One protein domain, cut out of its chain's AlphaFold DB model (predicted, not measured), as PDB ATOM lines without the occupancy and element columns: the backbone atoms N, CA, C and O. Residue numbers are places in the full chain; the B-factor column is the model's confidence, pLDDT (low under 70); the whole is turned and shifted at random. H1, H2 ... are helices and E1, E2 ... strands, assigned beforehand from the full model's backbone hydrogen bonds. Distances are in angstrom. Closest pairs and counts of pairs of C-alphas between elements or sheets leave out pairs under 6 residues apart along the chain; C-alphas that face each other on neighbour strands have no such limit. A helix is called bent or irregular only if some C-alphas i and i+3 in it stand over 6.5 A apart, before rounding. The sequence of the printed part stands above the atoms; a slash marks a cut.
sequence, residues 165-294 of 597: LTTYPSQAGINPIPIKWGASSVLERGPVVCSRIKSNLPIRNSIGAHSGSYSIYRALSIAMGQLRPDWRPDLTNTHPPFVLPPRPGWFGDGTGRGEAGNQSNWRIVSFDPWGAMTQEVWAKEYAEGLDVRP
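This is residues 165 to 294 of the 597 residues of the protein "GTP cyclohydrolase N terminal-domain-containing protein" of Naematelia encephala (UniProt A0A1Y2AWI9). With little regular structure, long loops run past short helices H1, H3, H4 and H5, with H2 near one end. Mostly helix, the domain has 130 printed residues, 32 in five named helices and one named strand: H1, E1, H2, H3, H4, H5. Only just compact, close to loose, it spans 55 by 43 by 28 A, with a radius of gyration of the C-alphas of 16.6 A.

H1, residues 186 to 189, is close to but not clearly touching H3, residues 273 to 276; their closest C-alphas, 186 and 274, are 7.0 A apart. E1, residues 206 to 208, meets H2, residues 212 to 223, only through their link. H2 has 6 of 8 O i to N i+4 pairs within hydrogen-bond range.

H1 begins at C-alpha 186 (19.526, -2.951, 41.216). H2 and H3 are irregular: C-alphas 213 and 216 are 7.5 A apart, 273 and 276 7.3 A. H5, residues 283 to 287, ends at (10.282, -16.644, 34.325).

The link H2 to H3 is long; pLDDT is under 70 in residues 252 to 266.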
ATOM      1  N   LEU A 165      -9.579  -0.663  35.879       79.44
ATOM      2  CA  LEU A 165      -8.906   0.608  36.090       79.44
ATOM      3  C   LEU A 165      -8.136   0.515  37.410       79.44
ATOM      4  O   LEU A 165      -8.646  -0.055  38.371       79.44
ATOM      5  N   THR A 166      -6.905   1.020  37.448       78.25
ATOM      6  CA  THR A 166      -6.089   1.116  38.677       78.25
ATOM      7  C   THR A 166      -5.851   2.579  39.027       78.25
ATOM      8  O   THR A 166      -4.720   2.999  39.286       78.25
ATOM      9  N   THR A 167      -6.918   3.362  38.918       78.56
ATOM     10  CA  THR A 167      -6.872   4.822  38.955       78.56
ATOM     11  C   THR A 167      -6.640   5.334  40.372       78.56
ATOM     12  O   THR A 167      -5.991   6.346  40.537       78.56
ATOM     13  N   TYR A 168      -7.053   4.613  41.417       81.44
ATOM     14  CA  TYR A 168      -6.915   5.085  42.800       81.44
ATOM     15  C   TYR A 168      -6.024   4.161  43.639       81.44
ATOM     16  O   TYR A 168      -6.086   2.945  43.456       81.44
ATOM     17  N   PRO A 169      -5.215   4.699  44.572       75.81
ATOM     18  CA  PRO A 169      -4.298   3.898  45.383       75.81
ATOM     19  C   PRO A 169      -5.032   3.042  46.423       75.81
ATOM     20  O   PRO A 169      -4.564   1.970  46.781       75.81
ATOM     21  N   SER A 170      -6.206   3.483  46.883       76.69
ATOM     22  CA  SER A 170      -7.026   2.805  47.897       76.69
ATOM     23  C   SER A 170      -7.872   1.649  47.355       76.69
ATOM     24  O   SER A 170      -8.642   1.037  48.096       76.69
ATOM     25  N   GLN A 171      -7.776   1.344  46.061       79.19
ATOM     26  CA  GLN A 171      -8.552   0.269  45.460       79.19
ATOM     27  C   GLN A 171      -8.023  -1.098  45.918       79.19
ATOM     28  O   GLN A 171      -6.831  -1.390  45.840       79.19
ATOM     29  N   ALA A 172      -8.935  -1.954  46.383       76.62
ATOM     30  CA  ALA A 172      -8.595  -3.261  46.932       76.62
ATOM     31  C   ALA A 172      -7.787  -4.118  45.939       76.62
ATOM     32  O   ALA A 172      -8.149  -4.247  44.766       76.62
ATOM     33  N   GLY A 173      -6.705  -4.722  46.434       78.62
ATOM     34  CA  GLY A 173      -5.813  -5.588  45.660       78.62
ATOM     35  C   GLY A 173      -4.714  -4.860  44.883       78.62
ATOM     36  O   GLY A 173      -3.906  -5.534  44.252       78.62
ATOM     37  N   ILE A 174      -4.654  -3.524  44.928       85.00
ATOM     38  CA  ILE A 174      -3.550  -2.748  44.353       85.00
ATOM     39  C   ILE A 174      -2.417  -2.650  45.378       85.00
ATOM     40  O   ILE A 174      -2.604  -2.117  46.467       85.00
ATOM     41  N   ASN A 175      -1.243  -3.163  45.019       88.88
ATOM     42  CA  ASN A 175      -0.036  -3.120  45.840       88.88
ATOM     43  C   ASN A 175       1.199  -3.008  44.927       88.88
ATOM     44  O   ASN A 175       1.791  -4.033  44.578       88.88
ATOM     45  N   PRO A 176       1.547  -1.795  44.461       91.88
ATOM     46  CA  PRO A 176       2.669  -1.574  43.556       91.88
ATOM     47  C   PRO A 176       3.982  -2.087  44.137       91.88
ATOM     48  O   PRO A 176       4.254  -1.886  45.319       91.88
ATOM     49  N   ILE A 177       4.831  -2.679  43.297       93.25
ATOM     50  CA  ILE A 177       6.201  -3.019  43.691       93.25
ATOM     51  C   ILE A 177       6.946  -1.719  44.039       93.25
ATOM     52  O   ILE A 177       7.063  -0.848  43.169       93.25
ATOM     53  N   PRO A 178       7.463  -1.559  45.271       90.00
ATOM     54  CA  PRO A 178       8.198  -0.358  45.650       90.00
ATOM     55  C   PRO A 178       9.418  -0.133  44.753       90.00
ATOM     56  O   PRO A 178      10.089  -1.089  44.366       90.00
ATOM     57  N   ILE A 179       9.720   1.132  44.450       90.88
ATOM     58  CA  ILE A 179      10.916   1.517  43.694       90.88
ATOM     59  C   ILE A 179      11.695   2.606  44.435       90.88
ATOM     60  O   ILE A 179      11.139   3.636  44.817       90.88
ATOM     61  N   LYS A 180      12.995   2.379  44.627       89.88
ATOM     62  CA  LYS A 180      13.955   3.332  45.204       89.88
ATOM     63  C   LYS A 180      14.890   3.822  44.100       89.88
ATOM     64  O   LYS A 180      15.983   3.293  43.934       89.88
ATOM     65  N   TRP A 181      14.435   4.802  43.317       88.00
ATOM     66  CA  TRP A 181      14.958   5.132  41.979       88.00
ATOM     67  C   TRP A 181      16.490   5.153  41.811       88.00
ATOM     68  O   TRP A 181      16.996   4.670  40.803       88.00
ATOM     69  N   GLY A 182      17.220   5.667  42.792       80.31
ATOM     70  CA  GLY A 182      18.667   5.900  42.751       80.31
ATOM     71  C   GLY A 182      19.439   5.128  43.816       80.31
ATOM     72  O   GLY A 182      20.550   5.513  44.185       80.31
ATOM     73  N   ALA A 183      18.868   4.018  44.289       85.38
ATOM     74  CA  ALA A 183      19.633   3.021  45.019       85.38
ATOM     75  C   ALA A 183      20.819   2.525  44.174       85.38
ATOM     76  O   ALA A 183      20.718   2.361  42.954       85.38
ATOM     77  N   SER A 184      21.949   2.280  44.839       81.31
ATOM     78  CA  SER A 184      23.209   1.880  44.200       81.31
ATOM     79  C   SER A 184      23.217   0.437  43.706       81.31
ATOM     80  O   SER A 184      24.014   0.081  42.840       81.31
ATOM     81  N   SER A 185      22.320  -0.400  44.232       86.19
ATOM     82  CA  SER A 185      22.119  -1.767  43.763       86.19
ATOM     83  C   SER A 185      20.766  -1.916  43.076       86.19
ATOM     84  O   SER A 185      19.749  -1.385  43.527       86.19
ATOM     85  N   VAL A 186      20.745  -2.687  41.991       87.56
ATOM     86  CA  VAL A 186      19.526  -2.951  41.216       87.56
ATOM     87  C   VAL A 186      18.444  -3.670  42.035       87.56
ATOM     88  O   VAL A 186      17.263  -3.365  41.886       87.56
ATOM     89  N   LEU A 187      18.837  -4.569  42.947       90.31
ATOM     90  CA  LEU A 187      17.904  -5.301  43.810       90.31
ATOM     91  C   LEU A 187      17.251  -4.388  44.850       90.31
ATOM     92  O   LEU A 187      16.056  -4.507  45.098       90.31
ATOM     93  N   GLU A 188      18.012  -3.456  45.434       89.88
ATOM     94  CA  GLU A 188      17.441  -2.460  46.343       89.88
ATOM     95  C   GLU A 188      16.563  -1.451  45.597       89.88
ATOM     96  O   GLU A 188      15.526  -1.033  46.118       89.88
ATOM     97  N   ARG A 189      16.967  -1.061  44.382       90.19
ATOM     98  CA  ARG A 189      16.190  -0.153  43.537       90.19
ATOM     99  C   ARG A 189      14.818  -0.730  43.224       90.19
ATOM    100  O   ARG A 189      13.834  -0.002  43.318       90.19
ATOM    101  N   GLY A 190      14.765  -2.005  42.847       93.06
ATOM    102  CA  GLY A 190      13.570  -2.660  42.326       93.06
ATOM    103  C   GLY A 190      13.374  -2.454  40.812       93.06
ATOM    104  O   GLY A 190      14.019  -1.593  40.199       93.06
ATOM    105  N   PRO A 191      12.502  -3.260  40.179       95.00
ATOM    106  CA  PRO A 191      12.250  -3.211  38.743       95.00
ATOM    107  C   PRO A 191      11.278  -2.090  38.353       95.00
ATOM    108  O   PRO A 191      10.364  -1.744  39.104       95.00
ATOM    109  N   VAL A 192      11.403  -1.586  37.124       95.81
ATOM    110  CA  VAL A 192      10.373  -0.752  36.482       95.81
ATOM    111  C   VAL A 192       9.323  -1.666  35.850       95.81
ATOM    112  O   VAL A 192       9.605  -2.394  34.897       95.81
ATOM    113  N   VAL A 193       8.097  -1.626  36.372       95.38
ATOM    114  CA  VAL A 193       6.981  -2.472  35.930       95.38
ATOM    115  C   VAL A 193       5.859  -1.587  35.396       95.38
ATOM    116  O   VAL A 193       5.112  -0.976  36.163       95.38
ATOM    117  N   CYS A 194       5.718  -1.547  34.068       94.06
ATOM    118  CA  CYS A 194       4.675  -0.799  33.351       94.06
ATOM    119  C   CYS A 194       3.663  -1.738  32.655       94.06
ATOM    120  O   CYS A 194       2.992  -1.385  31.684       94.06
ATOM    121  N   SER A 195       3.562  -2.978  33.137       91.25
ATOM    122  CA  SER A 195       2.761  -4.014  32.492       91.25
ATOM    123  C   SER A 195       1.254  -3.752  32.548       91.25
ATOM    124  O   SER A 195       0.699  -3.253  33.532       91.25
ATOM    125  N   ARG A 196       0.572  -4.178  31.481       86.88
ATOM    126  CA  ARG A 196      -0.893  -4.246  31.371       86.88
ATOM    127  C   ARG A 196      -1.426  -5.680  31.437       86.88
ATOM    128  O   ARG A 196      -2.629  -5.887  31.280       86.88
ATOM    129  N   ILE A 197      -0.560  -6.665  31.681       88.88
ATOM    130  CA  ILE A 197      -0.962  -8.061  31.870       88.88
ATOM    131  C   ILE A 197      -1.794  -8.165  33.148       88.88
ATOM    132  O   ILE A 197      -1.443  -7.590  34.175       88.88
ATOM    133  N   LYS A 198      -2.905  -8.911  33.097       86.44
ATOM    134  CA  LYS A 198      -3.908  -8.976  34.176       86.44
ATOM    135  C   LYS A 198      -3.308  -9.276  35.558       86.44
ATOM    136  O   LYS A 198      -3.726  -8.656  36.527       86.44
ATOM    137  N   SER A 199      -2.345 -10.196  35.641       88.62
ATOM    138  CA  SER A 199      -1.659 -10.564  36.890       88.62
ATOM    139  C   SER A 199      -0.709  -9.482  37.411       88.62
ATOM    140  O   SER A 199      -0.500  -9.383  38.613       88.62
ATOM    141  N   ASN A 200      -0.154  -8.660  36.520       91.94
ATOM    142  CA  ASN A 200       0.838  -7.636  36.845       91.94
ATOM    143  C   ASN A 200       0.201  -6.256  37.084       91.94
ATOM    144  O   ASN A 200       0.784  -5.391  37.732       91.94
ATOM    145  N   LEU A 201      -1.010  -6.035  36.570       90.19
ATOM    146  CA  LEU A 201      -1.699  -4.751  36.641       90.19
ATOM    147  C   LEU A 201      -1.860  -4.194  38.075       90.19
ATOM    148  O   LEU A 201      -1.676  -2.987  38.240       90.19
ATOM    149  N   PRO A 202      -2.164  -4.999  39.113       91.00
ATOM    150  CA  PRO A 202      -2.291  -4.483  40.479       91.00
ATOM    151  C   PRO A 202      -0.953  -4.146  41.153       91.00
ATOM    152  O   PRO A 202      -0.947  -3.423  42.146       91.00
ATOM    153  N   ILE A 203       0.164  -4.650  40.617       92.88
ATOM    154  CA  ILE A 203       1.512  -4.519  41.197       92.88
ATOM    155  C   ILE A 203       2.434  -3.590  40.393       92.88
ATOM    156  O   ILE A 203       3.590  -3.388  40.762       92.88
ATOM    157  N   ARG A 204       1.943  -3.004  39.295       94.06
ATOM    158  CA  ARG A 204       2.716  -2.060  38.479       94.06
ATOM    159  C   ARG A 204       3.063  -0.801  39.271       94.06
ATOM    160  O   ARG A 204       2.233  -0.282  40.018       94.06
ATOM    161  N   ASN A 205       4.256  -0.276  39.038       95.50
ATOM    162  CA  ASN A 205       4.798   0.895  39.731       95.50
ATOM    163  C   ASN A 205       5.135   2.047  38.779       95.50
ATOM    164  O   ASN A 205       5.889   2.946  39.136       95.50
ATOM    165  N   SER A 206       4.603   1.993  37.557       96.19
ATOM    166  CA  SER A 206       4.892   2.948  36.492       96.19
ATOM    167  C   SER A 206       3.636   3.278  35.679       96.19
ATOM    168  O   SER A 206       2.826   2.394  35.376       96.19
ATOM    169  N   ILE A 207       3.487   4.547  35.304       95.75
ATOM    170  CA  ILE A 207       2.435   5.068  34.411       95.75
ATOM    171  C   ILE A 207       2.924   4.978  32.957       95.75
ATOM    172  O   ILE A 207       4.124   5.057  32.713       95.75
ATOM    173  N   GLY A 208       2.015   4.851  31.988       94.44
ATOM    174  CA  GLY A 208       2.351   4.855  30.560       94.44
ATOM    175  C   GLY A 208       2.382   3.458  29.942       94.44
ATOM    176  O   GLY A 208       1.530   2.619  30.251       94.44
ATOM    177  N   ALA A 209       3.338   3.229  29.041       92.50
ATOM    178  CA  ALA A 209       3.538   1.946  28.375       92.50
ATOM    179  C   ALA A 209       5.014   1.724  28.009       92.50
ATOM    180  O   ALA A 209       5.729   2.668  27.683       92.50
ATOM    181  N   HIS A 210       5.452   0.460  27.993       90.38
ATOM    182  CA  HIS A 210       6.739   0.084  27.399       90.38
ATOM    183  C   HIS A 210       6.786   0.454  25.911       90.38
ATOM    184  O   HIS A 210       5.776   0.306  25.214       90.38
ATOM    185  N   SER A 211       7.953   0.905  25.436       86.69
ATOM    186  CA  SER A 211       8.154   1.408  24.069       86.69
ATOM    187  C   SER A 211       7.094   2.445  23.694       86.69
ATOM    188  O   SER A 211       6.363   2.293  22.715       86.69
ATOM    189  N   GLY A 212       6.966   3.473  24.540       85.56
ATOM    190  CA  GLY A 212       5.838   4.402  24.561       85.56
ATOM    191  C   GLY A 212       5.487   4.998  23.193       85.56
ATOM    192  O   GLY A 212       4.317   4.958  22.807       85.56
ATOM    193  N   SER A 213       6.479   5.459  22.426       89.38
ATOM    194  CA  SER A 213       6.293   6.005  21.068       89.38
ATOM    195  C   SER A 213       5.665   5.017  20.074       89.38
ATOM    196  O   SER A 213       5.016   5.432  19.117       89.38
ATOM    197  N   TYR A 214       5.797   3.712  20.319       92.00
ATOM    198  CA  TYR A 214       5.244   2.640  19.488       92.00
ATOM    199  C   TYR A 214       4.041   1.930  20.126       92.00
ATOM    200  O   TYR A 214       3.457   1.016  19.536       92.00
ATOM    201  N   SER A 215       3.631   2.348  21.327       91.75
ATOM    202  CA  SER A 215       2.589   1.674  22.108       91.75
ATOM    203  C   SER A 215       1.220   1.673  21.420       91.75
ATOM    204  O   SER A 215       0.489   0.684  21.522       91.75
ATOM    205  N   ILE A 216       0.896   2.722  20.656       92.81
ATOM    206  CA  ILE A 216      -0.343   2.812  19.871       92.81
ATOM    207  C   ILE A 216      -0.359   1.772  18.747       92.81
ATOM    208  O   ILE A 216      -1.343   1.049  18.602       92.81
ATOM    209  N   TYR A 217       0.741   1.610  18.009       93.94
ATOM    210  CA  TYR A 217       0.847   0.574  16.973       93.94
ATOM    211  C   TYR A 217       0.719  -0.825  17.569       93.94
ATOM    212  O   TYR A 217      -0.031  -1.654  17.055       93.94
ATOM    213  N   ARG A 218       1.360  -1.065  18.720       91.12
ATOM    214  CA  ARG A 218       1.185  -2.315  19.466       91.12
ATOM    215  C   ARG A 218      -0.280  -2.541  19.856       91.12
ATOM    216  O   ARG A 218      -0.773  -3.661  19.738       91.12
ATOM    217  N   ALA A 219      -0.976  -1.507  20.332       91.50
ATOM    218  CA  ALA A 219      -2.388  -1.597  20.698       91.50
ATOM    219  C   ALA A 219      -3.274  -1.936  19.486       91.50
ATOM    220  O   ALA A 219      -4.163  -2.779  19.610       91.50
ATOM    221  N   LEU A 220      -2.991  -1.359  18.313       93.44
ATOM    222  CA  LEU A 220      -3.674  -1.694  17.060       93.44
ATOM    223  C   LEU A 220      -3.416  -3.145  16.643       93.44
ATOM    224  O   LEU A 220      -4.367  -3.854  16.325       93.44
ATOM    225  N   SER A 221      -2.174  -3.635  16.716       90.75
ATOM    226  CA  SER A 221      -1.869  -5.051  16.451       90.75
ATOM    227  C   SER A 221      -2.637  -5.995  17.378       90.75
ATOM    228  O   SER A 221      -3.089  -7.052  16.940       90.75
ATOM    229  N   ILE A 222      -2.843  -5.612  18.642       88.75
ATOM    230  CA  ILE A 222      -3.683  -6.381  19.569       88.75
ATOM    231  C   ILE A 222      -5.153  -6.326  19.164       88.75
ATOM    232  O   ILE A 222      -5.816  -7.359  19.133       88.75
ATOM    233  N   ALA A 223      -5.667  -5.140  18.838       88.75
ATOM    234  CA  ALA A 223      -7.055  -4.961  18.421       88.75
ATOM    235  C   ALA A 223      -7.385  -5.739  17.135       88.75
ATOM    236  O   ALA A 223      -8.472  -6.296  17.019       88.75
ATOM    237  N   MET A 224      -6.428  -5.839  16.210       88.56
ATOM    238  CA  MET A 224      -6.531  -6.644  14.987       88.56
ATOM    239  C   MET A 224      -6.340  -8.152  15.227       88.56
ATOM    240  O   MET A 224      -6.425  -8.933  14.284       88.56
ATOM    241  N   GLY A 225      -6.037  -8.582  16.457       83.94
ATOM    242  CA  GLY A 225      -5.769  -9.984  16.788       83.94
ATOM    243  C   GLY A 225      -4.424 -10.521  16.282       83.94
ATOM    244  O   GLY A 225      -4.179 -11.719  16.382       83.94
ATOM    245  N   GLN A 226      -3.541  -9.657  15.772       87.88
ATOM    246  CA  GLN A 226      -2.193 -10.023  15.311       87.88
ATOM    247  C   GLN A 226      -1.219 -10.237  16.477       87.88
ATOM    248  O   GLN A 226      -0.232 -10.959  16.350       87.88
ATOM    249  N   LEU A 227      -1.491  -9.615  17.627       86.00
ATOM    250  CA  LEU A 227      -0.702  -9.762  18.845       86.00
ATOM    251  C   LEU A 227      -1.613 -10.083  20.027       86.00
ATOM    252  O   LEU A 227      -2.667  -9.476  20.203       86.00
ATOM    253  N   ARG A 228      -1.205 -11.014  20.889       86.00
ATOM    254  CA  ARG A 228      -1.983 -11.308  22.096       86.00
ATOM    255  C   ARG A 228      -1.864 -10.171  23.129       86.00
ATOM    256  O   ARG A 228      -0.764  -9.650  23.329       86.00
ATOM    257  N   PRO A 229      -2.942  -9.811  23.855       84.25
ATOM    258  CA  PRO A 229      -2.880  -8.789  24.907       84.25
ATOM    259  C   PRO A 229      -1.890  -9.117  26.035       84.25
ATOM    260  O   PRO A 229      -1.254  -8.217  26.582       84.25
ATOM    261  N   ASP A 230      -1.750 -10.403  26.357       85.19
ATOM    262  CA  ASP A 230      -0.864 -10.953  27.386       85.19
ATOM    263  C   ASP A 230       0.533 -11.317  26.851       85.19
ATOM    264  O   ASP A 230       1.307 -11.975  27.543       85.19
ATOM    265  N   TRP A 231       0.861 -10.911  25.617       87.19
ATOM    266  CA  TRP A 231       2.150 -11.208  25.006       87.19
ATOM    267  C   TRP A 231       3.313 -10.611  25.803       87.19
ATOM    268  O   TRP A 231       3.389  -9.390  26.025       87.19
ATOM    269  N   ARG A 232       4.259 -11.487  26.138       88.00
ATOM    270  CA  ARG A 232       5.558 -11.179  26.728       88.00
ATOM    271  C   ARG A 232       6.639 -11.575  25.717       88.00
ATOM    272  O   ARG A 232       6.573 -12.695  25.221       88.00
ATOM    273  N   PRO A 233       7.579 -10.682  25.374       87.00
ATOM    274  CA  PRO A 233       8.636 -11.003  24.420       87.00
ATOM    275  C   PRO A 233       9.492 -12.195  24.874       87.00
ATOM    276  O   PRO A 233       9.770 -12.338  26.065       87.00
ATOM    277  N   ASP A 234       9.946 -13.016  23.931       86.50
ATOM    278  CA  ASP A 234      11.087 -13.896  24.182       86.50
ATOM    279  C   ASP A 234      12.355 -13.037  24.183       86.50
ATOM    280  O   ASP A 234      12.611 -12.292  23.237       86.50
ATOM    281  N   LEU A 235      13.094 -13.091  25.285       86.31
ATOM    282  CA  LEU A 235      14.299 -12.296  25.514       86.31
ATOM    283  C   LEU A 235      15.576 -13.146  25.403       86.31
ATOM    284  O   LEU A 235      16.680 -12.650  25.638       86.31
ATOM    285  N   THR A 236      15.446 -14.418  25.021       84.88
ATOM    286  CA  THR A 236      16.572 -15.327  24.792       84.88
ATOM    287  C   THR A 236      17.527 -14.748  23.746       84.88
ATOM    288  O   THR A 236      17.100 -14.294  22.689       84.88
ATOM    289  N   ASN A 237      18.834 -14.769  24.030       85.75
ATOM    290  CA  ASN A 237      19.893 -14.256  23.144       85.75
ATOM    291  C   ASN A 237      19.762 -12.772  22.749       85.75
ATOM    292  O   ASN A 237      20.290 -12.362  21.720       85.75
ATOM    293  N   THR A 238      19.094 -11.955  23.568       87.56
ATOM    294  CA  THR A 238      18.996 -10.497  23.346       87.56
ATOM    295  C   THR A 238      19.909  -9.674  24.268       87.56
ATOM    296  O   THR A 238      19.783  -8.451  24.332       87.56
ATOM    297  N   HIS A 239      20.846 -10.341  24.953       84.44
ATOM    298  CA  HIS A 239      21.841  -9.704  25.815       84.44
ATOM    299  C   HIS A 239      22.791  -8.804  25.002       84.44
ATOM    300  O   HIS A 239      23.093  -9.100  23.842       84.44
ATOM    301  N   PRO A 240      23.279  -7.698  25.586       87.69
ATOM    302  CA  PRO A 240      24.127  -6.758  24.871       87.69
ATOM    303  C   PRO A 240      25.528  -7.349  24.582       87.69
ATOM    304  O   PRO A 240      26.105  -8.021  25.436       87.69
ATOM    305  N   PRO A 241      26.134  -7.082  23.405       88.50
ATOM    306  CA  PRO A 241      27.437  -7.642  23.010       88.50
ATOM    307  C   PRO A 241      28.642  -6.899  23.617       88.50
ATOM    308  O   PRO A 241      29.797  -7.186  23.296       88.50
ATOM    309  N   PHE A 242      28.384  -5.888  24.439       87.75
ATOM    310  CA  PHE A 242      29.342  -5.169  25.271       87.75
ATOM    311  C   PHE A 242      28.583  -4.647  26.486       87.75
ATOM    312  O   PHE A 242      27.361  -4.548  26.433       87.75
ATOM    313  N   VAL A 243      29.282  -4.303  27.567       75.00
ATOM    314  CA  VAL A 243      28.600  -3.825  28.770       75.00
ATOM    315  C   VAL A 243      29.186  -2.518  29.257       75.00
ATOM    316  O   VAL A 243      30.398  -2.365  29.391       75.00
ATOM    317  N   LEU A 244      28.285  -1.590  29.557       86.06
ATOM    318  CA  LEU A 244      28.577  -0.392  30.324       86.06
ATOM    319  C   LEU A 244      28.298  -0.715  31.795       86.06
ATOM    320  O   LEU A 244      27.129  -0.863  32.157       86.06
ATOM    321  N   PRO A 245      29.334  -0.889  32.637       86.00
ATOM    322  CA  PRO A 245      29.114  -1.215  34.034       86.00
ATOM    323  C   PRO A 245      28.439  -0.034  34.742       86.00
ATOM    324  O   PRO A 245      28.640   1.116  34.328       86.00
ATOM    325  N   PRO A 246      27.695  -0.288  35.829       86.44
ATOM    326  CA  PRO A 246      27.080   0.778  36.597       86.44
ATOM    327  C   PRO A 246      28.109   1.821  37.043       86.44
ATOM    328  O   PRO A 246      29.206   1.486  37.500       86.44
ATOM    329  N   ARG A 247      27.770   3.102  36.876       84.75
ATOM    330  CA  ARG A 247      28.658   4.236  37.167       84.75
ATOM    331  C   ARG A 247      28.128   5.033  38.356       84.75
ATOM    332  O   ARG A 247      26.919   5.032  38.574       84.75
ATOM    333  N   PRO A 248      28.972   5.794  39.078       79.38
ATOM    334  CA  PRO A 248      28.503   6.654  40.166       79.38
ATOM    335  C   PRO A 248      27.349   7.583  39.759       79.38
ATOM    336  O   PRO A 248      26.441   7.818  40.544       79.38
ATOM    337  N   GLY A 249      27.335   8.047  38.501       76.12
ATOM    338  CA  GLY A 249      26.257   8.874  37.958       76.12
ATOM    339  C   GLY A 249      24.919   8.164  37.724       76.12
ATOM    340  O   GLY A 249      23.987   8.807  37.262       76.12
ATOM    341  N   TRP A 250      24.793   6.866  38.004       84.69
ATOM    342  CA  TRP A 250      23.517   6.144  37.924       84.69
ATOM    343  C   TRP A 250      22.729   6.213  39.236       84.69
ATOM    344  O   TRP A 250      21.536   5.915  39.250       84.69
ATOM    345  N   PHE A 251      23.394   6.575  40.336       77.50
ATOM    346  CA  PHE A 251      22.859   6.477  41.690       77.50
ATOM    347  C   PHE A 251      22.760   7.855  42.347       77.50
ATOM    348  O   PHE A 251      23.333   8.837  41.877       77.50
ATOM    349  N   GLY A 252      22.015   7.917  43.443       67.31
ATOM    350  CA  GLY A 252      21.763   9.120  44.228       67.31
ATOM    351  C   GLY A 252      20.489   8.920  45.034       67.31
ATOM    352  O   GLY A 252      19.497   8.437  44.502       67.31
ATOM    353  N   ASP A 253      20.496   9.250  46.320       51.50
ATOM    354  CA  ASP A 253      19.314   9.072  47.173       51.50
ATOM    355  C   ASP A 253      18.294  10.214  47.023       51.50
ATOM    356  O   ASP A 253      17.199  10.144  47.578       51.50
ATOM    357  N   GLY A 254      18.651  11.263  46.271       51.25
ATOM    358  CA  GLY A 254      17.809  12.432  46.053       51.25
ATOM    359  C   GLY A 254      17.549  13.260  47.303       51.25
ATOM    360  O   GLY A 254      16.627  14.072  47.295       51.25
ATOM    361  N   THR A 255      18.288  13.022  48.393       44.16
ATOM    362  CA  THR A 255      18.005  13.644  49.693       44.16
ATOM    363  C   THR A 255      18.878  14.854  49.990       44.16
ATOM    364  O   THR A 255      18.652  15.536  50.992       44.16
ATOM    365  N   GLY A 256      19.902  15.121  49.178       47.34
ATOM    366  CA  GLY A 256      20.881  16.148  49.515       47.34
ATOM    367  C   GLY A 256      21.918  15.739  50.568       47.34
ATOM    368  O   GLY A 256      22.724  16.586  50.942       47.34
ATOM    369  N   ARG A 257      21.906  14.495  51.083       38.47
ATOM    370  CA  ARG A 257      22.653  14.091  52.300       38.47
ATOM    371  C   ARG A 257      23.655  12.937  52.106       38.47
ATOM    372  O   ARG A 257      23.918  12.197  53.052       38.47
ATOM    373  N   GLY A 258      24.227  12.776  50.913       39.28
ATOM    374  CA  GLY A 258      25.292  11.797  50.643       39.28
ATOM    375  C   GLY A 258      26.708  12.317  50.939       39.28
ATOM    376  O   GLY A 258      26.942  13.525  50.917       39.28
ATOM    377  N   GLU A 259      27.657  11.402  51.203       39.22
ATOM    378  CA  GLU A 259      29.083  11.702  51.445       39.22
ATOM    379  C   GLU A 259      29.702  12.606  50.364       39.22
ATOM    380  O   GLU A 259      29.259  12.623  49.213       39.22
ATOM    381  N   ALA A 260      30.748  13.350  50.742       40.00
ATOM    382  CA  ALA A 260      31.455  14.315  49.901       40.00
ATOM    383  C   ALA A 260      31.943  13.679  48.580       40.00
ATOM    384  O   ALA A 260      33.004  13.069  48.510       40.00
ATOM    385  N   GLY A 261      31.125  13.815  47.534       44.88
ATOM    386  CA  GLY A 261      31.299  13.175  46.224       44.88
ATOM    387  C   GLY A 261      29.964  12.787  45.574       44.88
ATOM    388  O   GLY A 261      29.843  12.803  44.349       44.88
ATOM    389  N   ASN A 262      28.933  12.548  46.390       46.66
ATOM    390  CA  ASN A 262      27.547  12.318  45.982       46.66
ATOM    391  C   ASN A 262      26.677  13.549  46.295       46.66
ATOM    392  O   ASN A 262      25.660  13.472  46.985       46.66
ATOM    393  N   GLN A 263      27.147  14.720  45.854       41.78
ATOM    394  CA  GLN A 263      26.477  15.986  46.122       41.78
ATOM    395  C   GLN A 263      25.123  16.046  45.390       41.78
ATOM    396  O   GLN A 263      25.026  16.030  44.163       41.78
ATOM    397  N   SER A 264      24.095  16.100  46.227       44.28
ATOM    398  CA  SER A 264      22.744  16.622  46.043       44.28
ATOM    399  C   SER A 264      21.697  15.912  45.183       44.28
ATOM    400  O   SER A 264      20.606  15.724  45.713       44.28
ATOM    401  N   ASN A 265      21.930  15.484  43.940       54.03
ATOM    402  CA  ASN A 265      20.786  15.227  43.040       54.03
ATOM    403  C   ASN A 265      20.805  13.860  42.342       54.03
ATOM    404  O   ASN A 265      21.859  13.326  41.995       54.03
ATOM    405  N   TRP A 266      19.609  13.324  42.065       64.69
ATOM    406  CA  TRP A 266      19.415  12.231  41.110       64.69
ATOM    407  C   TRP A 266      20.076  12.600  39.774       64.69
ATOM    408  O   TRP A 266      19.618  13.494  39.049       64.69
ATOM    409  N   ARG A 267      21.165  11.915  39.427       75.56
ATOM    410  CA  ARG A 267      21.920  12.238  38.211       75.56
ATOM    411  C   ARG A 267      21.233  11.784  36.932       75.56
ATOM    412  O   ARG A 267      21.442  12.417  35.907       75.56
ATOM    413  N   ILE A 268      20.390  10.755  36.995       90.88
ATOM    414  CA  ILE A 268      19.572  10.293  35.870       90.88
ATOM    415  C   ILE A 268      18.113  10.250  36.310       90.88
ATOM    416  O   ILE A 268      17.764   9.557  37.265       90.88
ATOM    417  N   VAL A 269      17.257  10.994  35.615       92.94
ATOM    418  CA  VAL A 269      15.812  11.076  35.903       92.94
ATOM    419  C   VAL A 269      14.955  10.888  34.658       92.94
ATOM    420  O   VAL A 269      13.740  10.790  34.782       92.94
ATOM    421  N   SER A 270      15.554  10.865  33.465       94.25
ATOM    422  CA  SER A 270      14.847  10.807  32.180       94.25
ATOM    423  C   SER A 270      14.801   9.418  31.529       94.25
ATOM    424  O   SER A 270      14.050   9.226  30.567       94.25
ATOM    425  N   PHE A 271      15.552   8.442  32.041       95.69
ATOM    426  CA  PHE A 271      15.462   7.026  31.661       95.69
ATOM    427  C   PHE A 271      15.955   6.110  32.789       95.69
ATOM    428  O   PHE A 271      16.573   6.573  33.741       95.69
ATOM    429  N   ASP A 272      15.685   4.805  32.685       94.44
ATOM    430  CA  ASP A 272      16.169   3.807  33.643       94.44
ATOM    431  C   ASP A 272      17.588   3.352  33.257       94.44
ATOM    432  O   ASP A 272      17.725   2.630  32.262       94.44
ATOM    433  N   PRO A 273      18.643   3.720  34.013       92.56
ATOM    434  CA  PRO A 273      20.012   3.329  33.681       92.56
ATOM    435  C   PRO A 273      20.251   1.816  33.797       92.56
ATOM    436  O   PRO A 273      21.142   1.282  33.141       92.56
ATOM    437  N   TRP A 274      19.424   1.098  34.561       91.69
ATOM    438  CA  TRP A 274      19.488  -0.360  34.690       91.69
ATOM    439  C   TRP A 274      18.756  -1.096  33.566       91.69
ATOM    440  O   TRP A 274      18.811  -2.325  33.496       91.69
ATOM    441  N   GLY A 275      18.095  -0.365  32.664       92.25
ATOM    442  CA  GLY A 275      17.221  -0.918  31.632       92.25
ATOM    443  C   GLY A 275      17.890  -1.876  30.644       92.25
ATOM    444  O   GLY A 275      17.175  -2.612  29.970       92.25
ATOM    445  N   ALA A 276      19.227  -1.881  30.560       90.12
ATOM    446  CA  ALA A 276      19.997  -2.815  29.729       90.12
ATOM    447  C   ALA A 276      20.185  -4.184  30.398       90.12
ATOM    448  O   ALA A 276      20.368  -5.185  29.715       90.12
ATOM    449  N   MET A 277      20.133  -4.228  31.733       87.31
ATOM    450  CA  MET A 277      20.463  -5.404  32.546       87.31
ATOM    451  C   MET A 277      19.218  -6.142  33.047       87.31
ATOM    452  O   MET A 277      19.327  -7.133  33.766       87.31
ATOM    453  N   THR A 278      18.021  -5.675  32.676       86.62
ATOM    454  CA  THR A 278      16.741  -6.220  33.147       86.62
ATOM    455  C   THR A 278      16.655  -7.737  32.997       86.62
ATOM    456  O   THR A 278      16.160  -8.419  33.887       86.62
ATOM    457  N   GLN A 279      17.151  -8.261  31.879       81.38
ATOM    458  CA  GLN A 279      17.073  -9.681  31.537       81.38
ATOM    459  C   GLN A 279      17.980 -10.562  32.384       81.38
ATOM    460  O   GLN A 279      17.655 -11.720  32.600       81.38
ATOM    461  N   GLU A 280      19.106 -10.025  32.842       83.75
ATOM    462  CA  GLU A 280      20.068 -10.750  33.669       83.75
ATOM    463  C   GLU A 280      19.645 -10.698  35.135       83.75
ATOM    464  O   GLU A 280      19.646 -11.710  35.831       83.75
ATOM    465  N   VAL A 281      19.242  -9.511  35.589       88.81
ATOM    466  CA  VAL A 281      18.907  -9.255  36.992       88.81
ATOM    467  C   VAL A 281      17.560  -9.860  37.366       88.81
ATOM    468  O   VAL A 281      17.449 -10.484  38.415       88.81
ATOM    469  N   TRP A 282      16.546  -9.683  36.515       91.31
ATOM    470  CA  TRP A 282      15.164 -10.089  36.790       91.31
ATOM    471  C   TRP A 282      14.762 -11.346  36.011       91.31
ATOM    472  O   TRP A 282      13.578 -11.579  35.779       91.31
ATOM    473  N   ALA A 283      15.736 -12.154  35.570       89.38
ATOM    474  CA  ALA A 283      15.501 -13.363  34.776       89.38
ATOM    475  C   ALA A 283      14.513 -14.318  35.462       89.38
ATOM    476  O   ALA A 283      13.608 -14.866  34.828       89.38
ATOM    477  N   LYS A 284      14.690 -14.498  36.776       91.06
ATOM    478  CA  LYS A 284      13.882 -15.390  37.604       91.06
ATOM    479  C   LYS A 284      12.453 -14.871  37.729       91.06
ATOM    480  O   LYS A 284      11.512 -15.593  37.415       91.06
ATOM    481  N   GLU A 285      12.287 -13.619  38.132       92.38
ATOM    482  CA  GLU A 285      10.984 -12.976  38.293       92.38
ATOM    483  C   GLU A 285      10.247 -12.923  36.950       92.38
ATOM    484  O   GLU A 285       9.037 -13.151  36.882       92.38
ATOM    485  N   TYR A 286      10.980 -12.694  35.856       91.31
ATOM    486  CA  TYR A 286      10.444 -12.798  34.508       91.31
ATOM    487  C   TYR A 286       9.954 -14.224  34.222       91.31
ATOM    488  O   TYR A 286       8.806 -14.402  33.808       91.31
ATOM    489  N   ALA A 287      10.741 -15.263  34.490       88.94
ATOM    490  CA  ALA A 287      10.282 -16.644  34.325       88.94
ATOM    491  C   ALA A 287       9.034 -16.963  35.180       88.94
ATOM    492  O   ALA A 287       8.142 -17.670  34.715       88.94
ATOM    493  N   GLU A 288       8.919 -16.372  36.371       90.44
ATOM    494  CA  GLU A 288       7.783 -16.523  37.296       90.44
ATOM    495  C   GLU A 288       6.529 -15.714  36.902       90.44
ATOM    496  O   GLU A 288       5.468 -15.877  37.507       90.44
ATOM    497  N   GLY A 289       6.604 -14.869  35.867       90.19
ATOM    498  CA  GLY A 289       5.446 -14.151  35.320       90.19
ATOM    499  C   GLY A 289       5.465 -12.630  35.485       90.19
ATOM    500  O   GLY A 289       4.514 -11.973  35.042       90.19
ATOM    501  N   LEU A 290       6.510 -12.057  36.088       92.06
ATOM    502  CA  LEU A 290       6.677 -10.608  36.211       92.06
ATOM    503  C   LEU A 290       7.092 -10.002  34.863       92.06
ATOM    504  O   LEU A 290       8.130 -10.324  34.291       92.06
ATOM    505  N   ASP A 291       6.290  -9.093  34.329       92.94
ATOM    506  CA  ASP A 291       6.520  -8.468  33.026       92.94
ATOM    507  C   ASP A 291       7.427  -7.237  33.153       92.94
ATOM    508  O   ASP A 291       6.999  -6.099  32.955       92.94
ATOM    509  N   VAL A 292       8.689  -7.485  33.514       91.88
ATOM    510  CA  VAL A 292       9.777  -6.499  33.465       91.88
ATOM    511  C   VAL A 292      10.432  -6.566  32.089       91.88
ATOM    512  O   VAL A 292      10.840  -7.638  31.648       91.88
ATOM    513  N   ARG A 293      10.534  -5.432  31.392       92.19
ATOM    514  CA  ARG A 293      11.092  -5.367  30.032       92.19
ATOM    515  C   ARG A 293      12.302  -4.439  29.983       92.19
ATOM    516  O   ARG A 293      12.326  -3.464  30.736       92.19
ATOM    517  N   PRO A 294      13.293  -4.716  29.119       93.50
ATOM    518  CA  PRO A 294      14.406  -3.800  28.921       93.50
ATOM    519  C   PRO A 294      13.905  -2.465  28.357       93.50
ATOM    520  O   PRO A 294      12.997  -2.430  27.527       93.50
TER     521      PRO A 294